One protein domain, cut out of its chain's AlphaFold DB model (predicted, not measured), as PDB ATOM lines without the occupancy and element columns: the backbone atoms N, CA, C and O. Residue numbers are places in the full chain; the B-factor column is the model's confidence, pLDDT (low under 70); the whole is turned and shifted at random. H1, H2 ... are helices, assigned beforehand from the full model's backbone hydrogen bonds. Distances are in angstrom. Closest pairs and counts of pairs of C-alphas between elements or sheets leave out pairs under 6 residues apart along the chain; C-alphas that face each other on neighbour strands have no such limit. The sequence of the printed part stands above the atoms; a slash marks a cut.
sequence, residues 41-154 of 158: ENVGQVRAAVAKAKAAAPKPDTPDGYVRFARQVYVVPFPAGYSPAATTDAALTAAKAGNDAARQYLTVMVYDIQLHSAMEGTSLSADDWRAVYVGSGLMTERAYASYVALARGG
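This is residues 41 to 154 of the 158 residues of an uncharacterized protein of Desulfovibrio sp. U5L (UniProt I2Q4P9). Six helices touch in a closed round, H1, H2, H5, H6, H3, H4 and back to H1, making a rounded body with long H4 nearest its middle and H1 and H6 at opposite sides. H1, H2 and H4 form an up-and-down bundle, each running against the one before. The printed part has 114 residues and six named helices, H1 to H6 along the chain, is all helix, and is compact: radius of gyration of the C-alphas 13.2 A, spans 36 by 30 by 23 A.

H4, residues 100 to 119, has a kink of 40 degrees near residue 113. Its residues 101 to 108 touch residues 43 to 50 of H1, residues 41 to 56, at a shallow tilt of 16 degrees; the closest C-alphas, of Val 43 and Tyr 105, are 5.7 A apart. H2, residues 63 to 75, touches H5, residues 126 to 135; the closest C-alphas, of Val 67 and Val 132, are 4.5 A apart. H3 is residues 84 to 96, H6 141 to 152. O i to N i+4 pairs are within hydrogen-bond range throughout H2, H3, H5 and H6, 11 of 12 in H1 and 12 of 16 in H4.

H4 measures 25.5 A, H1 23.3 A; C-alpha 41 is at (196.057, 187.202, 151.215), C-alpha 152 at (212.275, 162.092, 152.662).

The printed part has no cut and no long link; residues 152 to 154 have pLDDT under 70.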
ATOM      1  N   GLU A  41     197.173 186.806 152.077       96.06
ATOM      2  CA  GLU A  41     196.057 187.202 151.215       96.06
ATOM      3  C   GLU A  41     196.001 186.361 149.934       96.06
ATOM      4  O   GLU A  41     194.985 185.723 149.657       96.06
ATOM      5  N   ASN A  42     197.110 186.289 149.195       95.88
ATOM      6  CA  ASN A  42     197.179 185.541 147.939       95.88
ATOM      7  C   ASN A  42     196.933 184.045 148.162       95.88
ATOM      8  O   ASN A  42     196.210 183.397 147.405       95.88
ATOM      9  N   VAL A  43     197.486 183.484 149.241       95.38
ATOM     10  CA  VAL A  43     197.248 182.083 149.613       95.38
ATOM     11  C   VAL A  43     195.788 181.854 150.015       95.38
ATOM     12  O   VAL A  43     195.222 180.809 149.695       95.38
ATOM     13  N   GLY A  44     195.147 182.831 150.662       95.75
ATOM     14  CA  GLY A  44     193.713 182.811 150.947       95.75
ATOM     15  C   GLY A  44     192.860 182.769 149.677       95.75
ATOM     16  O   GLY A  44     191.935 181.959 149.591       95.75
ATOM     17  N   GLN A  45     193.206 183.569 148.665       95.19
ATOM     18  CA  GLN A  45     192.524 183.569 147.365       95.19
ATOM     19  C   GLN A  45     192.676 182.225 146.644       95.19
ATOM     20  O   GLN A  45     191.681 181.651 146.199       95.19
ATOM     21  N   VAL A  46     193.896 181.676 146.598       95.31
ATOM     22  CA  VAL A  46     194.153 180.347 146.022       95.31
ATOM     23  C   VAL A  46     193.343 179.275 146.744       95.31
ATOM     24  O   VAL A  46     192.668 178.479 146.096       95.31
ATOM     25  N   ARG A  47     193.330 179.283 148.081       95.44
ATOM     26  CA  ARG A  47     192.539 178.336 148.878       95.44
ATOM     27  C   ARG A  47     191.052 178.397 148.534       95.44
ATOM     28  O   ARG A  47     190.434 177.352 148.355       95.44
ATOM     29  N   ALA A  48     190.483 179.596 148.441       96.19
ATOM     30  CA  ALA A  48     189.072 179.770 148.105       96.19
ATOM     31  C   ALA A  48     188.758 179.275 146.682       96.19
ATOM     32  O   ALA A  48     187.753 178.590 146.474       96.19
ATOM     33  N   ALA A  49     189.630 179.572 145.717       95.75
ATOM     34  CA  ALA A  49     189.483 179.131 144.333       95.75
ATOM     35  C   ALA A  49     189.566 177.599 144.205       95.75
ATOM     36  O   ALA A  49     188.692 176.990 143.586       95.75
ATOM     37  N   VAL A  50     190.552 176.979 144.861       95.19
ATOM     38  CA  VAL A  50     190.722 175.519 144.929       95.19
ATOM     39  C   VAL A  50     189.512 174.860 145.582       95.19
ATOM     40  O   VAL A  50     188.959 173.922 145.021       95.19
ATOM     41  N   ALA A  51     189.040 175.371 146.725       94.88
ATOM     42  CA  ALA A  51     187.875 174.814 147.412       94.88
ATOM     43  C   ALA A  51     186.617 174.846 146.527       94.88
ATOM     44  O   ALA A  51     185.900 173.849 146.423       94.88
ATOM     45  N   LYS A  52     186.380 175.967 145.834       96.25
ATOM     46  CA  LYS A  52     185.268 176.105 144.887       96.25
ATOM     47  C   LYS A  52     185.396 175.133 143.713       96.25
ATOM     48  O   LYS A  52     184.413 174.497 143.346       96.25
ATOM     49  N   ALA A  53     186.585 175.020 143.120       96.12
ATOM     50  CA  ALA A  53     186.818 174.134 141.985       96.12
ATOM     51  C   ALA A  53     186.699 172.656 142.380       96.12
ATOM     52  O   ALA A  53     186.065 171.882 141.666       96.12
ATOM     53  N   LYS A  54     187.233 172.281 143.547       94.12
ATOM     54  CA  LYS A  54     187.164 170.925 144.105       94.12
ATOM     55  C   LYS A  54     185.726 170.479 144.344       94.12
ATOM     56  O   LYS A  54     185.383 169.360 143.992       94.12
ATOM     57  N   ALA A  55     184.874 171.361 144.869       93.06
ATOM     58  CA  ALA A  55     183.459 171.060 145.103       93.06
ATOM     59  C   ALA A  55     182.665 170.757 143.815       93.06
ATOM     60  O   ALA A  55     181.627 170.106 143.880       93.06
ATOM     61  N   ALA A  56     183.139 171.227 142.657       92.75
ATOM     62  CA  ALA A  56     182.507 171.006 141.356       92.75
ATOM     63  C   ALA A  56     183.194 169.913 140.516       92.75
ATOM     64  O   ALA A  56     182.688 169.550 139.452       92.75
ATOM     65  N   ALA A  57     184.360 169.425 140.941       92.25
ATOM     66  CA  ALA A  57     185.136 168.459 140.180       92.25
ATOM     67  C   ALA A  57     184.630 167.029 140.437       92.25
ATOM     68  O   ALA A  57     184.379 166.663 141.587       92.25
ATOM     69  N   PRO A  58     184.498 166.193 139.390       90.38
ATOM     70  CA  PRO A  58     184.214 164.781 139.585       90.38
ATOM     71  C   PRO A  58     185.384 164.109 140.310       90.38
ATOM     72  O   PRO A  58     186.549 164.455 140.095       90.38
ATOM     73  N   LYS A  59     185.063 163.120 141.144       86.38
ATOM     74  CA  LYS A  59     186.060 162.331 141.865       86.38
ATOM     75  C   LYS A  59     186.952 161.560 140.873       86.38
ATOM     76  O   LYS A  59     186.409 160.836 140.034       86.38
ATOM     77  N   PRO A  60     188.289 161.663 140.969       90.69
ATOM     78  CA  PRO A  60     189.206 160.821 140.212       90.69
ATOM     79  C   PRO A  60     189.379 159.441 140.870       90.69
ATOM     80  O   PRO A  60     189.511 159.324 142.086       90.69
ATOM     81  N   ASP A  61     189.419 158.393 140.055       84.81
ATOM     82  CA  ASP A  61     189.590 156.988 140.465       84.81
ATOM     83  C   ASP A  61     190.747 156.281 139.734       84.81
ATOM     84  O   ASP A  61     191.040 155.112 139.974       84.81
ATOM     85  N   THR A  62     191.429 157.002 138.847       88.81
ATOM     86  CA  THR A  62     192.529 156.512 138.013       88.81
ATOM     87  C   THR A  62     193.683 157.513 138.033       88.81
ATOM     88  O   THR A  62     193.428 158.710 138.186       88.81
ATOM     89  N   PRO A  63     194.942 157.083 137.820       85.25
ATOM     90  CA  PRO A  63     196.087 157.996 137.737       85.25
ATOM     91  C   PRO A  63     195.875 159.154 136.743       85.25
ATOM     92  O   PRO A  63     196.026 160.322 137.104       85.25
ATOM     93  N   ASP A  64     195.392 158.863 135.531       90.31
ATOM     94  CA  ASP A  64     195.044 159.887 134.531       90.31
ATOM     95  C   ASP A  64     193.868 160.775 134.972       90.31
ATOM     96  O   ASP A  64     193.784 161.962 134.632       90.31
ATOM     97  N   GLY A  65     192.936 160.215 135.748       93.56
ATOM     98  CA  GLY A  65     191.896 160.966 136.445       93.56
ATOM     99  C   GLY A  65     192.488 162.007 137.392       93.56
ATOM    100  O   GLY A  65     192.070 163.162 137.348       93.56
ATOM    101  N   TYR A  66     193.504 161.643 138.178       93.56
ATOM    102  CA  TYR A  66     194.184 162.569 139.087       93.56
ATOM    103  C   TYR A  66     194.940 163.674 138.351       93.56
ATOM    104  O   TYR A  66     194.924 164.811 138.814       93.56
ATOM    105  N   VAL A  67     195.536 163.407 137.183       94.81
ATOM    106  CA  VAL A  67     196.162 164.457 136.355       94.81
ATOM    107  C   VAL A  67     195.122 165.497 135.918       94.81
ATOM    108  O   VAL A  67     195.344 166.706 136.046       94.81
ATOM    109  N   ARG A  68     193.962 165.040 135.423       95.19
ATOM    110  CA  ARG A  68     192.860 165.920 134.996       95.19
ATOM    111  C   ARG A  68     192.262 166.687 136.169       95.19
ATOM    112  O   ARG A  68     192.071 167.897 136.064       95.19
ATOM    113  N   PHE A  69     192.027 166.002 137.283       95.44
ATOM    114  CA  PHE A  69     191.553 166.601 138.525       95.44
ATOM    115  C   PHE A  69     192.518 167.680 139.020       95.44
ATOM    116  O   PHE A  69     192.102 168.813 139.249       95.44
ATOM    117  N   ALA A  70     193.817 167.376 139.093       95.88
ATOM    118  CA  ALA A  70     194.837 168.318 139.533       95.88
ATOM    119  C   ALA A  70     194.859 169.579 138.652       95.88
ATOM    120  O   ALA A  70     194.875 170.710 139.143       95.88
ATOM    121  N   ARG A  71     194.768 169.392 137.330       96.00
ATOM    122  CA  ARG A  71     194.679 170.499 136.377       96.00
ATOM    123  C   ARG A  71     193.425 171.347 136.607       96.00
ATOM    124  O   ARG A  71     193.523 172.567 136.684       96.00
ATOM    125  N   GLN A  72     192.258 170.722 136.737       96.44
ATOM    126  CA  GLN A  72     190.980 171.423 136.902       96.44
ATOM    127  C   GLN A  72     190.874 172.166 138.239       96.44
ATOM    128  O   GLN A  72     190.309 173.256 138.288       96.44
ATOM    129  N   VAL A  73     191.391 171.577 139.316       96.38
ATOM    130  CA  VAL A  73     191.172 172.065 140.683       96.38
ATOM    131  C   VAL A  73     192.270 173.014 141.152       96.38
ATOM    132  O   VAL A  73     191.970 173.974 141.856       96.38
ATOM    133  N   TYR A  74     193.522 172.795 140.745       95.12
ATOM    134  CA  TYR A  74     194.667 173.531 141.293       95.12
ATOM    135  C   TYR A  74     195.374 174.402 140.253       95.12
ATOM    136  O   TYR A  74     196.015 175.380 140.619       95.12
ATOM    137  N   VAL A  75     195.254 174.096 138.957       94.56
ATOM    138  CA  VAL A  75     195.952 174.853 137.901       94.56
ATOM    139  C   VAL A  75     195.028 175.851 137.210       94.56
ATOM    140  O   VAL A  75     195.364 177.025 137.110       94.56
ATOM    141  N   VAL A  76     193.849 175.421 136.760       93.88
ATOM    142  CA  VAL A  76     192.882 176.283 136.054       93.88
ATOM    143  C   VAL A  76     192.402 177.480 136.891       93.88
ATOM    144  O   VAL A  76     192.328 178.575 136.335       93.88
ATOM    145  N   PRO A  77     192.090 177.346 138.196       90.81
ATOM    146  CA  PRO A  77     191.589 178.463 139.001       90.81
ATOM    147  C   PRO A  77     192.679 179.448 139.439       90.81
ATOM    148  O   PRO A  77     192.396 180.362 140.215       90.81
ATOM    149  N   PHE A  78     193.926 179.236 139.011       89.38
ATOM    150  CA  PHE A  78     195.047 180.058 139.436       89.38
ATOM    151  C   PHE A  78     194.955 181.467 138.836       89.38
ATOM    152  O   PHE A  78     194.527 181.611 137.686       89.38
ATOM    153  N   PRO A  79     195.338 182.523 139.578       87.69
ATOM    154  CA  PRO A  79     195.156 183.878 139.084       87.69
ATOM    155  C   PRO A  79     195.978 184.135 137.811       87.69
ATOM    156  O   PRO A  79     197.133 183.718 137.696       87.69
ATOM    157  N   ALA A  80     195.369 184.837 136.853       86.25
ATOM    158  CA  ALA A  80     195.983 185.129 135.562       86.25
ATOM    159  C   ALA A  80     197.315 185.885 135.717       86.25
ATOM    160  O   ALA A  80     197.471 186.729 136.596       86.25
ATOM    161  N   GLY A  81     198.272 185.587 134.837       87.88
ATOM    162  CA  GLY A  81     199.621 186.165 134.884       87.88
ATOM    163  C   GLY A  81     200.579 185.450 135.842       87.88
ATOM    164  O   GLY A  81     201.785 185.692 135.764       87.88
ATOM    165  N   TYR A  82     200.080 184.529 136.671       92.81
ATOM    166  CA  TYR A  82     200.908 183.673 137.511       92.81
ATOM    167  C   TYR A  82     200.882 182.207 137.074       92.81
ATOM    168  O   TYR A  82     199.915 181.718 136.493       92.81
ATOM    169  N   SER A  83     201.964 181.493 137.376       92.25
ATOM    170  CA  SER A  83     202.117 180.059 137.132       92.25
ATOM    171  C   SER A  83     202.054 179.289 138.453       92.25
ATOM    172  O   SER A  83     202.839 179.587 139.364       92.25
ATOM    173  N   PRO A  84     201.194 178.259 138.570       93.69
ATOM    174  CA  PRO A  84     201.233 177.327 139.692       93.69
ATOM    175  C   PRO A  84     202.602 176.663 139.831       93.69
ATOM    176  O   PRO A  84     203.131 176.609 140.935       93.69
ATOM    177  N   ALA A  85     203.222 176.243 138.722       93.88
ATOM    178  CA  ALA A  85     204.559 175.652 138.730       93.88
ATOM    179  C   ALA A  85     205.614 176.618 139.280       93.88
ATOM    180  O   ALA A  85     206.320 176.275 140.227       93.88
ATOM    181  N   ALA A  86     205.676 177.851 138.765       93.62
ATOM    182  CA  ALA A  86     206.633 178.849 139.249       93.62
ATOM    183  C   ALA A  86     206.394 179.201 140.729       93.62
ATOM    184  O   ALA A  86     207.339 179.383 141.499       93.62
ATOM    185  N   THR A  87     205.128 179.256 141.146       95.44
ATOM    186  CA  THR A  87     204.758 179.530 142.540       95.44
ATOM    187  C   THR A  87     205.131 178.369 143.457       95.44
ATOM    188  O   THR A  87     205.645 178.601 144.547       95.44
ATOM    189  N   THR A  88     204.945 177.122 143.023       94.88
ATOM    190  CA  THR A  88     205.334 175.935 143.794       94.88
ATOM    191  C   THR A  88     206.852 175.837 143.948       94.88
ATOM    192  O   THR A  88     207.332 175.584 145.055       94.88
ATOM    193  N   ASP A  89     207.621 176.127 142.894       92.25
ATOM    194  CA  ASP A  89     209.084 176.237 142.954       92.25
ATOM    195  C   ASP A  89     209.530 177.273 144.014       92.25
ATOM    196  O   ASP A  89     210.398 176.997 144.856       92.25
ATOM    197  N   ALA A  90     208.911 178.461 144.008       93.62
ATOM    198  CA  ALA A  90     209.177 179.511 144.991       93.62
ATOM    199  C   ALA A  90     208.752 179.095 146.412       93.62
ATOM    200  O   ALA A  90     209.497 179.307 147.374       93.62
ATOM    201  N   ALA A  91     207.594 178.445 146.550       93.75
ATOM    202  CA  ALA A  91     207.046 178.014 147.832       93.75
ATOM    203  C   ALA A  91     207.904 176.941 148.503       93.75
ATOM    204  O   ALA A  91     208.154 177.032 149.703       93.75
ATOM    205  N   LEU A  92     208.431 175.971 147.750       91.56
ATOM    206  CA  LEU A  92     209.351 174.961 148.287       91.56
ATOM    207  C   LEU A  92     210.618 175.595 148.876       91.56
ATOM    208  O   LEU A  92     211.105 175.161 149.921       91.56
ATOM    209  N   THR A  93     211.140 176.638 148.230       90.12
ATOM    210  CA  THR A  93     212.319 177.373 148.711       90.12
ATOM    211  C   THR A  93     211.984 178.195 149.957       90.12
ATOM    212  O   THR A  93     212.671 178.094 150.974       90.12
ATOM    213  N   ALA A  94     210.890 178.956 149.922       90.75
ATOM    214  CA  ALA A  94     210.466 179.808 151.031       90.75
ATOM    215  C   ALA A  94     210.038 179.001 152.273       90.75
ATOM    216  O   ALA A  94     210.326 179.401 153.401       90.75
ATOM    217  N   ALA A  95     209.414 177.833 152.097       89.81
ATOM    218  CA  ALA A  95     209.019 176.957 153.198       89.81
ATOM    219  C   ALA A  95     210.233 176.383 153.951       89.81
ATOM    220  O   ALA A  95     210.202 176.301 155.183       89.81
ATOM    221  N   LYS A  96     211.319 176.046 153.235       85.62
ATOM    222  CA  LYS A  96     212.607 175.654 153.843       85.62
ATOM    223  C   LYS A  96     213.204 176.784 154.683       85.62
ATOM    224  O   LYS A  96     213.780 176.515 155.731       85.62
ATOM    225  N   ALA A  97     213.011 178.029 154.254       88.12
ATOM    226  CA  ALA A  97     213.427 179.226 154.981       88.12
ATOM    227  C   ALA A  97     212.472 179.631 156.126       88.12
ATOM    228  O   ALA A  97     212.709 180.638 156.784       88.12
ATOM    229  N   GLY A  98     211.402 178.867 156.383       86.75
ATOM    230  CA  GLY A  98     210.487 179.121 157.497       86.75
ATOM    231  C   GLY A  98     209.290 180.022 157.186       86.75
ATOM    232  O   GLY A  98     208.609 180.437 158.114       86.75
ATOM    233  N   ASN A  99     209.002 180.317 155.915       90.94
ATOM    234  CA  ASN A  99     207.843 181.131 155.544       90.94
ATOM    235  C   ASN A  99     206.524 180.348 155.714       90.94
ATOM    236  O   ASN A  99     206.300 179.334 155.046       90.94
ATOM    237  N   ASP A 100     205.630 180.841 156.571       92.44
ATOM    238  CA  ASP A 100     204.366 180.163 156.872       92.44
ATOM    239  C   ASP A 100     203.333 180.241 155.742       92.44
ATOM    240  O   ASP A 100     202.640 179.254 155.487       92.44
ATOM    241  N   ALA A 101     203.261 181.349 155.001       93.12
ATOM    242  CA  ALA A 101     202.378 181.450 153.836       93.12
ATOM    243  C   ALA A 101     202.778 180.434 152.751       93.12
ATOM    244  O   ALA A 101     201.920 179.783 152.159       93.12
ATOM    245  N   ALA A 102     204.080 180.218 152.551       93.50
ATOM    246  CA  ALA A 102     204.597 179.198 151.646       93.50
ATOM    247  C   ALA A 102     204.201 177.777 152.080       93.50
ATOM    248  O   ALA A 102     203.798 176.965 151.249       93.50
ATOM    249  N   ARG A 103     204.261 177.473 153.383       92.31
ATOM    250  CA  ARG A 103     203.807 176.178 153.916       92.31
ATOM    251  C   ARG A 103     202.311 175.979 153.697       92.31
ATOM    252  O   ARG A 103     201.910 174.932 153.202       92.31
ATOM    253  N   GLN A 104     201.503 176.995 153.999       93.56
ATOM    254  CA  GLN A 104     200.057 176.954 153.779       93.56
ATOM    255  C   GLN A 104     199.704 176.776 152.300       93.56
ATOM    256  O   GLN A 104     198.804 176.003 151.979       93.56
ATOM    257  N   TYR A 105     200.429 177.447 151.400       94.81
ATOM    258  CA  TYR A 105     200.293 177.250 149.959       94.81
ATOM    259  C   TYR A 105     200.543 175.788 149.568       94.81
ATOM    260  O   TYR A 105     199.714 175.188 148.890       94.81
ATOM    261  N   LEU A 106     201.645 175.187 150.035       93.00
ATOM    262  CA  LEU A 106     201.968 173.786 149.742       93.00
ATOM    263  C   LEU A 106     200.914 172.820 150.305       93.00
ATOM    264  O   LEU A 106     200.584 171.836 149.649       93.00
ATOM    265  N   THR A 107     200.322 173.121 151.465       91.81
ATOM    266  CA  THR A 107     199.186 172.349 151.993       91.81
ATOM    267  C   THR A 107     197.986 172.363 151.064       91.81
ATOM    268  O   THR A 107     197.419 171.307 150.801       91.81
ATOM    269  N   VAL A 108     197.624 173.532 150.542       92.56
ATOM    270  CA  VAL A 108     196.483 173.663 149.633       92.56
ATOM    271  C   VAL A 108     196.768 173.002 148.290       92.56
ATOM    272  O   VAL A 108     195.912 172.306 147.770       92.56
ATOM    273  N   MET A 109     197.949 173.228 147.718       92.56
ATOM    274  CA  MET A 109     198.208 172.890 146.318       92.56
ATOM    275  C   MET A 109     198.751 171.477 146.126       92.56
ATOM    276  O   MET A 109     198.524 170.878 145.084       92.56
ATOM    277  N   VAL A 110     199.470 170.943 147.115       88.88
ATOM    278  CA  VAL A 110     200.196 169.670 147.006       88.88
ATOM    279  C   VAL A 110     199.582 168.631 147.939       88.88
ATOM    280  O   VAL A 110     199.094 167.600 147.479       88.88
ATOM    281  N   TYR A 111     199.534 168.910 149.246       86.50
ATOM    282  CA  TYR A 111     199.091 167.909 150.230       86.50
ATOM    283  C   TYR A 111     197.603 167.583 150.142       86.50
ATOM    284  O   TYR A 111     197.220 166.442 150.380       86.50
ATOM    285  N   ASP A 112     196.766 168.541 149.752       88.44
ATOM    286  CA  ASP A 112     195.336 168.297 149.574       88.44
ATOM    287  C   ASP A 112     195.044 167.228 148.501       88.44
ATOM    288  O   ASP A 112     194.101 166.454 148.657       88.44
ATOM    289  N   ILE A 113     195.875 167.120 147.454       89.62
ATOM    290  CA  ILE A 113     195.726 166.096 146.402       89.62
ATOM    291  C   ILE A 113     196.046 164.705 146.963       89.62
ATOM    292  O   ILE A 113     195.314 163.746 146.715       89.62
ATOM    293  N   GLN A 114     197.115 164.600 147.753       86.75
ATOM    294  CA  GLN A 114     197.504 163.355 148.423       86.75
ATOM    295  C   GLN A 114     196.471 162.908 149.446       86.75
ATOM    296  O   GLN A 114     196.096 161.737 149.463       86.75
ATOM    297  N   LEU A 115     195.975 163.842 150.260       85.44
ATOM    298  CA  LEU A 115     194.924 163.560 151.226       85.44
ATOM    299  C   LEU A 115     193.640 163.121 150.524       85.44
ATOM    300  O   LEU A 115     193.031 162.146 150.953       85.44
ATOM    301  N   HIS A 116     193.257 163.787 149.429       85.50
ATOM    302  CA  HIS A 116     192.111 163.368 148.627       85.50
ATOM    303  C   HIS A 116     192.296 161.926 148.139       85.50
ATOM    304  O   HIS A 116     191.458 161.085 148.435       85.50
ATOM    305  N   SER A 117     193.440 161.599 147.530       85.00
ATOM    306  CA  SER A 117     193.742 160.229 147.090       85.00
ATOM    307  C   SER A 117     193.637 159.192 148.207       85.00
ATOM    308  O   SER A 117     193.013 158.146 148.023       85.00
ATOM    309  N   ALA A 118     194.195 159.500 149.380       85.06
ATOM    310  CA  ALA A 118     194.154 158.619 150.541       85.06
ATOM    311  C   ALA A 118     192.723 158.410 151.066       85.06
ATOM    312  O   ALA A 118     192.334 157.275 151.338       85.06
ATOM    313  N   MET A 119     191.926 159.479 151.168       84.19
ATOM    314  CA  MET A 119     190.521 159.402 151.591       84.19
ATOM    315  C   MET A 119     189.668 158.585 150.622       84.19
ATOM    316  O   MET A 119     188.741 157.901 151.046       84.19
ATOM    317  N   GLU A 120     190.009 158.612 149.335       83.25
ATOM    318  CA  GLU A 120     189.328 157.824 148.314       83.25
ATOM    319  C   GLU A 120     189.835 156.375 148.204       83.25
ATOM    320  O   GLU A 120     189.373 155.633 147.334       83.25
ATOM    321  N   GLY A 121     190.781 155.961 149.056       82.62
ATOM    322  CA  GLY A 121     191.370 154.619 149.039       82.62
ATOM    323  C   GLY A 121     192.237 154.340 147.809       82.62
ATOM    324  O   GLY A 121     192.547 153.185 147.525       82.62
ATOM    325  N   THR A 122     192.628 155.379 147.067       82.94
ATOM    326  CA  THR A 122     193.494 155.248 145.894       82.94
ATOM    327  C   THR A 122     194.943 155.434 146.315       82.94
ATOM    328  O   THR A 122     195.331 156.496 146.808       82.94
ATOM    329  N   SER A 123     195.759 154.404 146.106       82.25
ATOM    330  CA  SER A 123     197.206 154.481 146.297       82.25
ATOM    331  C   SER A 123     197.884 154.681 144.948       82.25
ATOM    332  O   SER A 123     197.696 153.878 144.036       82.25
ATOM    333  N   LEU A 124     198.656 155.757 144.824       85.06
ATOM    334  CA  LEU A 124     199.428 156.079 143.625       85.06
ATOM    335  C   LEU A 124     200.906 155.762 143.857       85.06
ATOM    336  O   LEU A 124     201.444 156.019 144.941       85.06
ATOM    337  N   SER A 125     201.571 155.228 142.833       88.00
ATOM    338  CA  SER A 125     203.016 155.005 142.871       88.00
ATOM    339  C   SER A 125     203.790 156.333 142.866       88.00
ATOM    340  O   SER A 125     203.239 157.410 142.634       88.00
ATOM    341  N   ALA A 126     205.103 156.278 143.106       86.81
ATOM    342  CA  ALA A 126     205.955 157.466 143.015       86.81
ATOM    343  C   ALA A 126     205.989 158.065 141.593       86.81
ATOM    344  O   ALA A 126     206.095 159.286 141.448       86.81
ATOM    345  N   ASP A 127     205.878 157.225 140.562       88.75
ATOM    346  CA  ASP A 127     205.839 157.662 139.166       88.75
ATOM    347  C   ASP A 127     204.468 158.242 138.799       88.75
ATOM    348  O   ASP A 127     204.396 159.254 138.103       88.75
ATOM    349  N   ASP A 128     203.384 157.698 139.359       90.94
ATOM    350  CA  ASP A 128     202.048 158.281 139.208       90.94
ATOM    351  C   ASP A 128     201.970 159.655 139.883       90.94
ATOM    352  O   ASP A 128     201.460 160.607 139.298       90.94
ATOM    353  N   TRP A 129     202.544 159.813 141.081       91.81
ATOM    354  CA  TRP A 129     202.614 161.121 141.740       91.81
ATOM    355  C   TRP A 129     203.408 162.140 140.929       91.81
ATOM    356  O   TRP A 129     202.991 163.293 140.801       91.81
ATOM    357  N   ARG A 130     204.527 161.715 140.339       93.56
ATOM    358  CA  ARG A 130     205.295 162.541 139.405       93.56
ATOM    359  C   ARG A 130     204.424 162.970 138.224       93.56
ATOM    360  O   ARG A 130     204.390 164.158 137.910       93.56
ATOM    361  N   ALA A 131     203.700 162.037 137.605       93.75
ATOM    362  CA  ALA A 131     202.817 162.314 136.476       93.75
ATOM    363  C   ALA A 131     201.675 163.271 136.852       93.75
ATOM    364  O   ALA A 131     201.395 164.206 136.104       93.75
ATOM    365  N   VAL A 132     201.070 163.115 138.032       94.25
ATOM    366  CA  VAL A 132     200.041 164.031 138.546       94.25
ATOM    367  C   VAL A 132     200.600 165.438 138.720       94.25
ATOM    368  O   VAL A 132     200.023 166.392 138.196       94.25
ATOM    369  N   TYR A 133     201.732 165.603 139.403       94.69
ATOM    370  CA  TYR A 133     202.269 166.933 139.694       94.69
ATOM    371  C   TYR A 133     202.865 167.636 138.473       94.69
ATOM    372  O   TYR A 133     202.599 168.819 138.255       94.69
ATOM    373  N   VAL A 134     203.643 166.922 137.663       94.94
ATOM    374  CA  VAL A 134     204.296 167.499 136.482       94.94
ATOM    375  C   VAL A 134     203.320 167.578 135.308       94.94
ATOM    376  O   VAL A 134     203.193 168.625 134.678       94.94
ATOM    377  N   GLY A 135     202.561 166.512 135.042       94.00
ATOM    378  CA  GLY A 135     201.623 166.436 133.917       94.00
ATOM    379  C   GLY A 135     200.406 167.359 134.047       94.00
ATOM    380  O   GLY A 135     199.837 167.795 133.039       94.00
ATOM    381  N   SER A 136     200.016 167.731 135.271       94.25
ATOM    382  CA  SER A 136     198.992 168.764 135.481       94.25
ATOM    383  C   SER A 136     199.511 170.184 135.242       94.25
ATOM    384  O   SER A 136     198.706 171.069 134.957       94.25
ATOM    385  N   GLY A 137     200.831 170.398 135.304       94.00
ATOM    386  CA  GLY A 137     201.453 171.724 135.291       94.00
ATOM    387  C   GLY A 137     201.549 172.380 136.674       94.00
ATOM    388  O   GLY A 137     201.799 173.581 136.759       94.00
ATOM    389  N   LEU A 138     201.346 171.621 137.759       94.69
ATOM    390  CA  LEU A 138     201.466 172.127 139.129       94.69
ATOM    391  C   LEU A 138     202.925 172.295 139.578       94.69
ATOM    392  O   LEU A 138     203.228 173.170 140.391       94.69
ATOM    393  N   MET A 139     203.824 171.450 139.070       94.12
ATOM    394  CA  MET A 139     205.252 171.474 139.378       94.12
ATOM    395  C   MET A 139     206.095 171.354 138.116       94.12
ATOM    396  O   MET A 139     205.729 170.674 137.159       94.12
ATOM    397  N   THR A 140     207.284 171.950 138.159       92.56
ATOM    398  CA  THR A 140     208.366 171.554 137.258       92.56
ATOM    399  C   THR A 140     208.988 170.236 137.720       92.56
ATOM    400  O   THR A 140     208.902 169.857 138.891       92.56
ATOM    401  N   GLU A 141     209.706 169.565 136.824       92.44
ATOM    402  CA  GLU A 141     210.477 168.366 137.169       92.44
ATOM    403  C   GLU A 141     211.489 168.606 138.297       92.44
ATOM    404  O   GLU A 141     211.667 167.799 139.214       92.44
ATOM    405  N   ARG A 142     212.114 169.784 138.267       90.56
ATOM    406  CA  ARG A 142     213.062 170.237 139.283       90.56
ATOM    407  C   ARG A 142     212.388 170.443 140.644       90.56
ATOM    408  O   ARG A 142     212.964 170.066 141.670       90.56
ATOM    409  N   ALA A 143     211.190 171.031 140.672       89.50
ATOM    410  CA  ALA A 143     210.418 171.156 141.907       89.50
ATOM    411  C   ALA A 143     210.008 169.799 142.454       89.50
ATOM    412  O   ALA A 143     210.150 169.590 143.655       89.50
ATOM    413  N   TYR A 144     209.572 168.872 141.600       91.06
ATOM    414  CA  TYR A 144     209.200 167.535 142.049       91.06
ATOM    415  C   TYR A 144     210.373 166.827 142.739       91.06
ATOM    416  O   TYR A 144     210.233 166.336 143.860       91.06
ATOM    417  N   ALA A 145     211.571 166.867 142.148       89.12
ATOM    418  CA  ALA A 145     212.773 166.330 142.790       89.12
ATOM    419  C   ALA A 145     213.078 167.020 144.138       89.12
ATOM    420  O   ALA A 145     213.382 166.359 145.135       89.12
ATOM    421  N   SER A 146     212.942 168.350 144.195       84.12
ATOM    422  CA  SER A 146     213.152 169.139 145.419       84.12
ATOM    423  C   SER A 146     212.125 168.827 146.512       84.12
ATOM    424  O   SER A 146     212.474 168.823 147.695       84.12
ATOM    425  N   TYR A 147     210.879 168.570 146.118       86.06
ATOM    426  CA  TYR A 147     209.777 168.152 146.975       86.06
ATOM    427  C   TYR A 147     210.032 166.755 147.551       86.06
ATOM    428  O   TYR A 147     209.974 166.578 148.764       86.06
ATOM    429  N   VAL A 148     210.412 165.782 146.718       85.75
ATOM    430  CA  VAL A 148     210.736 164.420 147.177       85.75
ATOM    431  C   VAL A 148     211.897 164.434 148.176       85.75
ATOM    432  O   VAL A 148     211.841 163.748 149.197       85.75
ATOM    433  N   ALA A 149     212.930 165.248 147.932       79.81
ATOM    434  CA  ALA A 149     214.039 165.417 148.871       79.81
ATOM    435  C   ALA A 149     213.586 166.016 150.218       79.81
ATOM    436  O   ALA A 149     214.042 165.578 151.272       79.81
ATOM    437  N   LEU A 150     212.665 166.987 150.191       71.69
ATOM    438  CA  LEU A 150     212.069 167.587 151.389       71.69
ATOM    439  C   LEU A 150     211.223 166.563 152.174       71.69
ATOM    440  O   LEU A 150     211.340 166.475 153.394       71.69
ATOM    441  N   ALA A 151     210.407 165.772 151.473       72.62
ATOM    442  CA  ALA A 151     209.525 164.770 152.064       72.62
ATOM    443  C   ALA A 151     210.308 163.624 152.734       72.62
ATOM    444  O   ALA A 151     209.989 163.233 153.855       72.62
ATOM    445  N   ARG A 152     211.391 163.140 152.104       64.81
ATOM    446  CA  ARG A 152     212.275 162.092 152.662       64.81
ATOM    447  C   ARG A 152     213.063 162.542 153.900       64.81
ATOM    448  O   ARG A 152     213.477 161.699 154.685       64.81
ATOM    449  N   GLY A 153     213.238 163.850 154.102       56.59
ATOM    450  CA  GLY A 153     213.860 164.436 155.297       56.59
ATOM    451  C   GLY A 153     212.971 164.455 156.550       56.59
ATOM    452  O   GLY A 153     213.365 165.043 157.554       56.59
ATOM    453  N   GLY A 154     211.776 163.849 156.496       45.88
ATOM    454  CA  GLY A 154     210.953 163.556 157.673       45.88
ATOM    455  C   GLY A 154     210.130 164.717 158.235       45.88
ATOM    456  O   GLY A 154     209.892 164.747 159.437       45.88
TER     457      GLY A 154